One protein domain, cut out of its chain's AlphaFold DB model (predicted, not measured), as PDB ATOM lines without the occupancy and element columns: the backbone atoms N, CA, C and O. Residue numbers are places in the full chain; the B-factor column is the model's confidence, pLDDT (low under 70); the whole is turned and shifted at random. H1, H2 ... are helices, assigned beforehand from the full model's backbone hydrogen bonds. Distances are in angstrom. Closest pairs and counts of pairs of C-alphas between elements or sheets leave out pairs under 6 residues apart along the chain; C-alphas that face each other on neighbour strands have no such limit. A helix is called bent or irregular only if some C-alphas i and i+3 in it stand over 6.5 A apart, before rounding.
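AT A GLANCE: This is residues 2 to 74 of the 159 residues of an uncharacterized protein of Caulobacter mirabilis (UniProt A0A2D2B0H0). This is a long helical hairpin, H2 and H3, whose two arms meet near the turn between them and spread apart as a narrow V, while the short helix H1 sticks out past the open end of the V beside the start of H2. The hairpin and H1 together make a rod, with no packed core beyond the contact near the turn. The printed part has 73 residues with three named helices, in the order H1, H2, H3, and no named strand, and its class is all helix. It is extended, with a radius of gyration of the C-alphas of 19.0 A, and the C-alphas span 64 by 25 by 13 A.

HOW THE PARTS SIT: Begin at H1, residues 3 to 11, which touches no helix. It is apart from H2, residues 16 to 43, though a tight link, residues 12 to 15, joins the two. H1 is also apart from H3, residues 48 to 71. Go on along H2 to residues 34 to 42, which alone of this helix touch H3, and they meet there residues 48 to 55 alone. Look for the closest C-alphas of the two helices at Thr 41 and Ser 51, 6.5 A apart. H2 and H3 form a hairpin: they run opposite ways at a shallow tilt of 26 degrees. Their centres are 13.9 A apart. In the backbones of H1, H2 and H3, every O i to N i+4 pair is within hydrogen-bond range.

IN THESE COORDINATES: Find C-alpha 3 at (23.421, -6.571, -39.498), where H1 begins; it runs through residue 11. Next find C-alpha 16 at (13.889, -27.538, -50.028); from there H2, the longest helix with 28 residues, runs 40.9 A to C-alpha 43. After the tight link of residues 44 to 47, H3 begins at Pro 48 and runs 33.6 A to C-alpha 71 at (-2.225, -15.786, -45.962). None of the three helices is bent or irregular.

THE WHOLE: The two C-alphas farthest apart are those of Asn 2 and Asp 45, 63.8 A. From the first to the last printed C-alpha, Asn 2 to Leu 74, it is 26.7 A. Residues 2 to 29 stand free, and so do residues 60 to 74. The printed part has no cut, and neither of its two links is long. In the B-factor column of this predicted model, read a mean pLDDT of 71.1 for the printed part; 24 residues are under 70, among them residues 2 to 19, and the mean of H1 is 45.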
ATOM      1  N   ASN A   2      28.113  -6.254 -39.091       48.47
ATOM      2  CA  ASN A   2      27.166  -6.105 -40.209       48.47
ATOM      3  C   ASN A   2      25.841  -6.836 -39.961       48.47
ATOM      4  O   ASN A   2      25.746  -8.049 -40.139       48.47
ATOM      5  N   ILE A   3      24.801  -6.077 -39.614       52.62
ATOM      6  CA  ILE A   3      23.421  -6.571 -39.498       52.62
ATOM      7  C   ILE A   3      22.890  -7.035 -40.872       52.62
ATOM      8  O   ILE A   3      22.198  -8.046 -40.959       52.62
ATOM      9  N   GLU A   4      23.309  -6.390 -41.964       44.16
ATOM     10  CA  GLU A   4      22.885  -6.729 -43.333       44.16
ATOM     11  C   GLU A   4      23.426  -8.080 -43.835       44.16
ATOM     12  O   GLU A   4      22.740  -8.801 -44.566       44.16
ATOM     13  N   ALA A   5      24.613  -8.491 -43.374       48.47
ATOM     14  CA  ALA A   5      25.192  -9.800 -43.693       48.47
ATOM     15  C   ALA A   5      24.439 -10.953 -42.998       48.47
ATOM     16  O   ALA A   5      24.364 -12.066 -43.515       48.47
ATOM     17  N   ASN A   6      23.833 -10.684 -41.837       44.84
ATOM     18  CA  ASN A   6      23.087 -11.690 -41.081       44.84
ATOM     19  C   ASN A   6      21.657 -11.876 -41.624       44.84
ATOM     20  O   ASN A   6      21.129 -12.989 -41.632       44.84
ATOM     21  N   ILE A   7      21.050 -10.809 -42.156       49.34
ATOM     22  CA  ILE A   7      19.735 -10.865 -42.818       49.34
ATOM     23  C   ILE A   7      19.832 -11.597 -44.169       49.34
ATOM     24  O   ILE A   7      18.964 -12.408 -44.501       49.34
ATOM     25  N   THR A   8      20.920 -11.388 -44.916       46.72
ATOM     26  CA  THR A   8      21.181 -12.091 -46.185       46.72
ATOM     27  C   THR A   8      21.524 -13.574 -45.981       46.72
ATOM     28  O   THR A   8      21.056 -14.413 -46.752       46.72
ATOM     29  N   ALA A   9      22.226 -13.939 -44.900       37.03
ATOM     30  CA  ALA A   9      22.514 -15.337 -44.557       37.03
ATOM     31  C   ALA A   9      21.285 -16.112 -44.028       37.03
ATOM     32  O   ALA A   9      21.088 -17.276 -44.389       37.03
ATOM     33  N   ALA A  10      20.411 -15.474 -43.237       38.91
ATOM     34  CA  ALA A  10      19.179 -16.093 -42.731       38.91
ATOM     35  C   ALA A  10      18.136 -16.361 -43.838       38.91
ATOM     36  O   ALA A  10      17.341 -17.301 -43.742       38.91
ATOM     37  N   ALA A  11      18.165 -15.578 -44.920       44.28
ATOM     38  CA  ALA A  11      17.322 -15.785 -46.096       44.28
ATOM     39  C   ALA A  11      17.810 -16.930 -47.015       44.28
ATOM     40  O   ALA A  11      17.027 -17.450 -47.815       44.28
ATOM     41  N   ALA A  12      19.073 -17.365 -46.890       47.47
ATOM     42  CA  ALA A  12      19.764 -18.158 -47.912       47.47
ATOM     43  C   ALA A  12      19.758 -19.691 -47.726       47.47
ATOM     44  O   ALA A  12      20.267 -20.403 -48.590       47.47
ATOM     45  N   ARG A  13      19.146 -20.259 -46.675       47.38
ATOM     46  CA  ARG A  13      18.952 -21.727 -46.582       47.38
ATOM     47  C   ARG A  13      17.569 -22.127 -46.073       47.38
ATOM     48  O   ARG A  13      17.424 -22.753 -45.026       47.38
ATOM     49  N   LYS A  14      16.526 -21.882 -46.869       57.56
ATOM     50  CA  LYS A  14      15.333 -22.745 -46.799       57.56
ATOM     51  C   LYS A  14      15.662 -24.038 -47.534       57.56
ATOM     52  O   LYS A  14      15.571 -24.094 -48.752       57.56
ATOM     53  N   ASN A  15      16.115 -25.045 -46.788       60.25
ATOM     54  CA  ASN A  15      16.430 -26.355 -47.346       60.25
ATOM     55  C   ASN A  15      15.155 -26.941 -47.996       60.25
ATOM     56  O   ASN A  15      14.204 -27.237 -47.262       60.25
ATOM     57  N   PRO A  16      15.097 -27.089 -49.335       62.12
ATOM     58  CA  PRO A  16      13.889 -27.538 -50.028       62.12
ATOM     59  C   PRO A  16      13.483 -28.945 -49.579       62.12
ATOM     60  O   PRO A  16      12.296 -29.230 -49.454       62.12
ATOM     61  N   VAL A  17      14.459 -29.776 -49.200       66.31
ATOM     62  CA  VAL A  17      14.237 -31.116 -48.641       66.31
ATOM     63  C   VAL A  17      13.456 -31.047 -47.329       66.31
ATOM     64  O   VAL A  17      12.534 -31.824 -47.119       66.31
ATOM     65  N   ARG A  18      13.759 -30.074 -46.461       67.31
ATOM     66  CA  ARG A  18      13.044 -29.887 -45.189       67.31
ATOM     67  C   ARG A  18      11.611 -29.403 -45.415       67.31
ATOM     68  O   ARG A  18      10.716 -29.832 -44.700       67.31
ATOM     69  N   ALA A  19      11.385 -28.536 -46.402       68.25
ATOM     70  CA  ALA A  19      10.039 -28.078 -46.747       68.25
ATOM     71  C   ALA A  19       9.176 -29.222 -47.306       68.25
ATOM     72  O   ALA A  19       8.041 -29.396 -46.865       68.25
ATOM     73  N   VAL A  20       9.738 -30.039 -48.203       71.25
ATOM     74  CA  VAL A  20       9.078 -31.239 -48.742       71.25
ATOM     75  C   VAL A  20       8.828 -32.272 -47.642       71.25
ATOM     76  O   VAL A  20       7.730 -32.810 -47.560       71.25
ATOM     77  N   ALA A  21       9.794 -32.500 -46.748       69.75
ATOM     78  CA  ALA A  21       9.640 -33.425 -45.626       69.75
ATOM     79  C   ALA A  21       8.537 -32.983 -44.653       69.75
ATOM     80  O   ALA A  21       7.730 -33.808 -44.236       69.75
ATOM     81  N   ILE A  22       8.450 -31.686 -44.330       74.00
ATOM     82  CA  ILE A  22       7.372 -31.149 -43.485       74.00
ATOM     83  C   ILE A  22       6.020 -31.308 -44.186       74.00
ATOM     84  O   ILE A  22       5.069 -31.764 -43.556       74.00
ATOM     85  N   ALA A  23       5.926 -30.972 -45.475       71.19
ATOM     86  CA  ALA A  23       4.688 -31.124 -46.236       71.19
ATOM     87  C   ALA A  23       4.240 -32.593 -46.301       71.19
ATOM     88  O   ALA A  23       3.087 -32.891 -45.999       71.19
ATOM     89  N   GLY A  24       5.163 -33.513 -46.598       72.12
ATOM     90  CA  GLY A  24       4.904 -34.953 -46.603       72.12
ATOM     91  C   GLY A  24       4.475 -35.480 -45.233       72.12
ATOM     92  O   GLY A  24       3.456 -36.158 -45.131       72.12
ATOM     93  N   ALA A  25       5.182 -35.104 -44.163       71.62
ATOM     94  CA  ALA A  25       4.840 -35.502 -42.797       71.62
ATOM     95  C   ALA A  25       3.464 -34.973 -42.362       71.62
ATOM     96  O   ALA A  25       2.711 -35.682 -41.702       71.62
ATOM     97  N   SER A  26       3.111 -33.754 -42.778       73.19
ATOM     98  CA  SER A  26       1.800 -33.150 -42.506       73.19
ATOM     99  C   SER A  26       0.675 -33.907 -43.216       73.19
ATOM    100  O   SER A  26      -0.398 -34.100 -42.651       73.19
ATOM    101  N   LEU A  27       0.935 -34.370 -44.441       71.31
ATOM    102  CA  LEU A  27      -0.011 -35.136 -45.247       71.31
ATOM    103  C   LEU A  27      -0.252 -36.527 -44.639       71.31
ATOM    104  O   LEU A  27      -1.399 -36.937 -44.473       71.31
ATOM    105  N   VAL A  28       0.816 -37.208 -44.212       74.19
ATOM    106  CA  VAL A  28       0.733 -38.499 -43.505       74.19
ATOM    107  C   VAL A  28       0.035 -38.353 -42.153       74.19
ATOM    108  O   VAL A  28      -0.838 -39.156 -41.830       74.19
ATOM    109  N   ALA A  29       0.360 -37.314 -41.378       72.56
ATOM    110  CA  ALA A  29      -0.303 -37.042 -40.105       72.56
ATOM    111  C   ALA A  29      -1.804 -36.771 -40.295       72.56
ATOM    112  O   ALA A  29      -2.620 -37.306 -39.549       72.56
ATOM    113  N   GLY A  30      -2.180 -36.003 -41.324       69.88
ATOM    114  CA  GLY A  30      -3.581 -35.755 -41.671       69.88
ATOM    115  C   GLY A  30      -4.341 -37.036 -42.024       69.88
ATOM    116  O   GLY A  30      -5.441 -37.254 -41.515       69.88
ATOM    117  N   LEU A  31      -3.736 -37.919 -42.825       72.00
ATOM    118  CA  LEU A  31      -4.302 -39.240 -43.122       72.00
ATOM    119  C   LEU A  31      -4.452 -40.081 -41.846       72.00
ATOM    120  O   LEU A  31      -5.516 -40.651 -41.616       72.00
ATOM    121  N   GLY A  32      -3.428 -40.111 -40.989       71.81
ATOM    122  CA  GLY A  32      -3.449 -40.844 -39.721       71.81
ATOM    123  C   GLY A  32      -4.557 -40.380 -38.774       71.81
ATOM    124  O   GLY A  32      -5.266 -41.211 -38.211       71.81
ATOM    125  N   VAL A  33      -4.768 -39.065 -38.649       74.19
ATOM    126  CA  VAL A  33      -5.874 -38.494 -37.860       74.19
ATOM    127  C   VAL A  33      -7.230 -38.875 -38.458       74.19
ATOM    128  O   VAL A  33      -8.127 -39.263 -37.714       74.19
ATOM    129  N   GLY A  34      -7.375 -38.827 -39.787       68.81
ATOM    130  CA  GLY A  34      -8.603 -39.241 -40.470       68.81
ATOM    131  C   GLY A  34      -8.953 -40.711 -40.218       68.81
ATOM    132  O   GLY A  34     -10.071 -41.017 -39.806       68.81
ATOM    133  N   PHE A  35      -7.987 -41.619 -40.387       69.88
ATOM    134  CA  PHE A  35      -8.182 -43.049 -40.120       69.88
ATOM    135  C   PHE A  35      -8.429 -43.345 -38.634       69.88
ATOM    136  O   PHE A  35      -9.310 -44.140 -38.306       69.88
ATOM    137  N   GLY A  36      -7.695 -42.684 -37.734       70.50
ATOM    138  CA  GLY A  36      -7.865 -42.838 -36.289       70.50
ATOM    139  C   GLY A  36      -9.239 -42.377 -35.804       70.50
ATOM    140  O   GLY A  36      -9.864 -43.053 -34.990       70.50
ATOM    141  N   PHE A  37      -9.760 -41.277 -36.351       69.50
ATOM    142  CA  PHE A  37     -11.087 -40.781 -35.986       69.50
ATOM    143  C   PHE A  37     -12.206 -41.735 -36.422       69.50
ATOM    144  O   PHE A  37     -13.121 -41.994 -35.646       69.50
ATOM    145  N   VAL A  38     -12.107 -42.320 -37.623       68.31
ATOM    146  CA  VAL A  38     -13.062 -43.339 -38.102       68.31
ATOM    147  C   VAL A  38     -13.038 -44.596 -37.225       68.31
ATOM    148  O   VAL A  38     -14.076 -45.215 -36.995       68.31
ATOM    149  N   ALA A  39     -11.867 -44.989 -36.715       71.75
ATOM    150  CA  ALA A  39     -11.760 -46.119 -35.794       71.75
ATOM    151  C   ALA A  39     -12.456 -45.835 -34.450       71.75
ATOM    152  O   ALA A  39     -13.150 -46.704 -33.923       71.75
ATOM    153  N   VAL A  40     -12.322 -44.613 -33.925       75.56
ATOM    154  CA  VAL A  40     -12.977 -44.195 -32.677       75.56
ATOM    155  C   VAL A  40     -14.491 -44.122 -32.842       75.56
ATOM    156  O   VAL A  40     -15.205 -44.631 -31.987       75.56
ATOM    157  N   THR A  41     -15.005 -43.552 -33.936       72.50
ATOM    158  CA  THR A  41     -16.458 -43.386 -34.125       72.50
ATOM    159  C   THR A  41     -17.187 -44.713 -34.286       72.50
ATOM    160  O   THR A  41     -18.301 -44.854 -33.788       72.50
ATOM    161  N   LYS A  42     -16.527 -45.711 -34.887       72.25
ATOM    162  CA  LYS A  42     -17.010 -47.098 -34.907       72.25
ATOM    163  C   LYS A  42     -17.067 -47.736 -33.518       72.25
ATOM    164  O   LYS A  42     -17.914 -48.589 -33.293       72.25
ATOM    165  N   ALA A  43     -16.182 -47.352 -32.597       75.75
ATOM    166  CA  ALA A  43     -16.155 -47.906 -31.243       75.75
ATOM    167  C   ALA A  43     -17.266 -47.347 -30.335       75.75
ATOM    168  O   ALA A  43     -17.617 -47.988 -29.349       75.75
ATOM    169  N   ILE A  44     -17.813 -46.170 -30.658       81.19
ATOM    170  CA  ILE A  44     -18.861 -45.489 -29.876       81.19
ATOM    171  C   ILE A  44     -20.233 -45.472 -30.572       81.19
ATOM    172  O   ILE A  44     -21.105 -44.712 -30.164       81.19
ATOM    173  N   ASP A  45     -20.407 -46.290 -31.615       82.94
ATOM    174  CA  ASP A  45     -21.655 -46.490 -32.374       82.94
ATOM    175  C   ASP A  45     -22.331 -45.188 -32.850       82.94
ATOM    176  O   ASP A  45     -23.550 -45.022 -32.845       82.94
ATOM    177  N   VAL A  46     -21.509 -44.215 -33.247       78.25
ATOM    178  CA  VAL A  46     -21.993 -42.964 -33.839       78.25
ATOM    179  C   VAL A  46     -22.295 -43.201 -35.311       78.25
ATOM    180  O   VAL A  46     -21.490 -43.806 -36.021       78.25
ATOM    181  N   ASP A  47     -23.414 -42.646 -35.786       82.06
ATOM    182  CA  ASP A  47     -23.791 -42.680 -37.198       82.06
ATOM    183  C   ASP A  47     -22.584 -42.302 -38.100       82.06
ATOM    184  O   ASP A  47     -21.975 -41.228 -37.931       82.06
ATOM    185  N   PRO A  48     -22.203 -43.168 -39.060       75.38
ATOM    186  CA  PRO A  48     -21.102 -42.917 -39.987       75.38
ATOM    187  C   PRO A  48     -21.222 -41.591 -40.749       75.38
ATOM    188  O   PRO A  48     -20.208 -40.945 -41.022       75.38
ATOM    189  N   ALA A  49     -22.438 -41.151 -41.074       75.88
ATOM    190  CA  ALA A  49     -22.671 -39.896 -41.780       75.88
ATOM    191  C   ALA A  49     -22.389 -38.682 -40.883       75.88
ATOM    192  O   ALA A  49     -21.743 -37.726 -41.319       75.88
ATOM    193  N   ILE A  50     -22.811 -38.734 -39.615       77.75
ATOM    194  CA  ILE A  50     -22.577 -37.658 -38.641       77.75
ATOM    195  C   ILE A  50     -21.086 -37.552 -38.329       77.75
ATOM    196  O   ILE A  50     -20.517 -36.459 -38.361       77.75
ATOM    197  N   SER A  51     -20.427 -38.685 -38.082       74.69
ATOM    198  CA  SER A  51     -18.986 -38.707 -37.828       74.69
ATOM    199  C   SER A  51     -18.181 -38.186 -39.022       74.69
ATOM    200  O   SER A  51     -17.314 -37.329 -38.835       74.69
ATOM    201  N   ALA A  52     -18.505 -38.606 -40.248       73.75
ATOM    202  CA  ALA A  52     -17.869 -38.086 -41.457       73.75
ATOM    203  C   ALA A  52     -18.089 -36.574 -41.627       73.75
ATOM    204  O   ALA A  52     -17.136 -35.850 -41.927       73.75
ATOM    205  N   ALA A  53     -19.307 -36.077 -41.390       78.19
ATOM    206  CA  ALA A  53     -19.624 -34.654 -41.493       78.19
ATOM    207  C   ALA A  53     -18.854 -33.808 -40.464       78.19
ATOM    208  O   ALA A  53     -18.314 -32.753 -40.813       78.19
ATOM    209  N   VAL A  54     -18.750 -34.276 -39.216       80.12
ATOM    210  CA  VAL A  54     -17.998 -33.594 -38.150       80.12
ATOM    211  C   VAL A  54     -16.506 -33.544 -38.478       80.12
ATOM    212  O   VAL A  54     -15.903 -32.475 -38.366       80.12
ATOM    213  N   VAL A  55     -15.909 -34.646 -38.949       79.00
ATOM    214  CA  VAL A  55     -14.495 -34.656 -39.377       79.00
ATOM    215  C   VAL A  55     -14.279 -33.731 -40.551       79.00
ATOM    216  O   VAL A  55     -13.382 -32.894 -40.501       79.00
ATOM    217  N   ALA A  56     -15.088 -33.871 -41.601       77.88
ATOM    218  CA  ALA A  56     -14.935 -33.084 -42.813       77.88
ATOM    219  C   ALA A  56     -15.019 -31.589 -42.490       77.88
ATOM    220  O   ALA A  56     -14.149 -30.822 -42.901       77.88
ATOM    221  N   THR A  57     -15.999 -31.189 -41.678       81.44
ATOM    222  CA  THR A  57     -16.187 -29.793 -41.268       81.44
ATOM    223  C   THR A  57     -15.070 -29.316 -40.343       81.44
ATOM    224  O   THR A  57     -14.554 -28.215 -40.526       81.44
ATOM    225  N   GLY A  58     -14.647 -30.135 -39.375       81.88
ATOM    226  CA  GLY A  58     -13.567 -29.797 -38.446       81.88
ATOM    227  C   GLY A  58     -12.219 -29.631 -39.148       81.88
ATOM    228  O   GLY A  58     -11.532 -28.627 -38.951       81.88
ATOM    229  N   VAL A  59     -11.865 -30.574 -40.026       81.38
ATOM    230  CA  VAL A  59     -10.640 -30.530 -40.836       81.38
ATOM    231  C   VAL A  59     -10.688 -29.356 -41.813       81.38
ATOM    232  O   VAL A  59      -9.726 -28.588 -41.875       81.38
ATOM    233  N   ALA A  60     -11.802 -29.158 -42.526       79.50
ATOM    234  CA  ALA A  60     -11.962 -28.032 -43.445       79.50
ATOM    235  C   ALA A  60     -11.891 -26.684 -42.711       79.50
ATOM    236  O   ALA A  60     -11.189 -25.777 -43.158       79.50
ATOM    237  N   GLY A  61     -12.551 -26.560 -41.558       84.00
ATOM    238  CA  GLY A  61     -12.534 -25.358 -40.727       84.00
ATOM    239  C   GLY A  61     -11.138 -25.045 -40.193       84.00
ATOM    240  O   GLY A  61     -10.658 -23.917 -40.329       84.00
ATOM    241  N   PHE A  62     -10.436 -26.044 -39.655       82.38
ATOM    242  CA  PHE A  62      -9.060 -25.877 -39.184       82.38
ATOM    243  C   PHE A  62      -8.106 -25.498 -40.324       82.38
ATOM    244  O   PHE A  62      -7.299 -24.571 -40.175       82.38
ATOM    245  N   ALA A  63      -8.219 -26.168 -41.474       81.50
ATOM    246  CA  ALA A  63      -7.433 -25.858 -42.662       81.50
ATOM    247  C   ALA A  63      -7.712 -24.433 -43.161       81.50
ATOM    248  O   ALA A  63      -6.766 -23.698 -43.451       81.50
ATOM    249  N   ALA A  64      -8.977 -24.005 -43.190       82.75
ATOM    250  CA  ALA A  64      -9.372 -22.658 -43.591       82.75
ATOM    251  C   ALA A  64      -8.801 -21.596 -42.643       82.75
ATOM    252  O   ALA A  64      -8.143 -20.659 -43.095       82.75
ATOM    253  N   VAL A  65      -8.969 -21.757 -41.327       88.56
ATOM    254  CA  VAL A  65      -8.450 -20.803 -40.331       88.56
ATOM    255  C   VAL A  65      -6.926 -20.714 -40.395       88.56
ATOM    256  O   VAL A  65      -6.368 -19.613 -40.390       88.56
ATOM    257  N   SER A  66      -6.245 -21.856 -40.482       83.12
ATOM    258  CA  SER A  66      -4.783 -21.916 -40.561       83.12
ATOM    259  C   SER A  66      -4.266 -21.266 -41.846       83.12
ATOM    260  O   SER A  66      -3.354 -20.436 -41.794       83.12
ATOM    261  N   SER A  67      -4.907 -21.557 -42.980       82.75
ATOM    262  CA  SER A  67      -4.572 -20.974 -44.284       82.75
ATOM    263  C   SER A  67      -4.819 -19.468 -44.310       82.75
ATOM    264  O   SER A  67      -3.957 -18.723 -44.762       82.75
ATOM    265  N   LEU A  68      -5.937 -18.989 -43.757       87.81
ATOM    266  CA  LEU A  68      -6.246 -17.557 -43.666       87.81
ATOM    267  C   LEU A  68      -5.250 -16.813 -42.770       87.81
ATOM    268  O   LEU A  68      -4.777 -15.731 -43.123       87.81
ATOM    269  N   ARG A  69      -4.897 -17.394 -41.616       89.38
ATOM    270  CA  ARG A  69      -3.886 -16.826 -40.710       89.38
ATOM    271  C   ARG A  69      -2.521 -16.729 -41.378       89.38
ATOM    272  O   ARG A  69      -1.826 -15.734 -41.187       89.38
ATOM    273  N   TRP A  70      -2.140 -17.745 -42.144       89.06
ATOM    274  CA  TRP A  70      -0.898 -17.739 -42.904       89.06
ATOM    275  C   TRP A  70      -0.942 -16.736 -44.065       89.06
ATOM    276  O   TRP A  70      -0.016 -15.939 -44.208       89.06
ATOM    277  N   TRP A  71      -2.041 -16.686 -44.820       86.38
ATOM    278  CA  TRP A  71      -2.225 -15.786 -45.962       86.38
ATOM    279  C   TRP A  71      -2.069 -14.311 -45.583       86.38
ATOM    280  O   TRP A  71      -1.432 -13.542 -46.300       86.38
ATOM    281  N   ARG A  72      -2.581 -13.919 -44.410       85.50
ATOM    282  CA  ARG A  72      -2.440 -12.552 -43.875       85.50
ATOM    283  C   ARG A  72      -0.990 -12.134 -43.616       85.50
ATOM    284  O   ARG A  72      -0.717 -10.941 -43.578       85.50
ATOM    285  N   LYS A  73      -0.067 -13.085 -43.443       85.38
ATOM    286  CA  LYS A  73       1.360 -12.811 -43.208       85.38
ATOM    287  C   LYS A  73       2.168 -12.663 -44.503       85.38
ATOM    288  O   LYS A  73       3.339 -12.304 -44.434       85.38
ATOM    289  N   LEU A  74       1.580 -12.957 -45.664       84.19
ATOM    290  CA  LEU A  74       2.271 -12.897 -46.952       84.19
ATOM    291  C   LEU A  74       2.314 -11.471 -47.507       84.19
ATOM    292  O   LEU A  74       1.324 -10.725 -47.455       84.19
TER     293      LEU A  74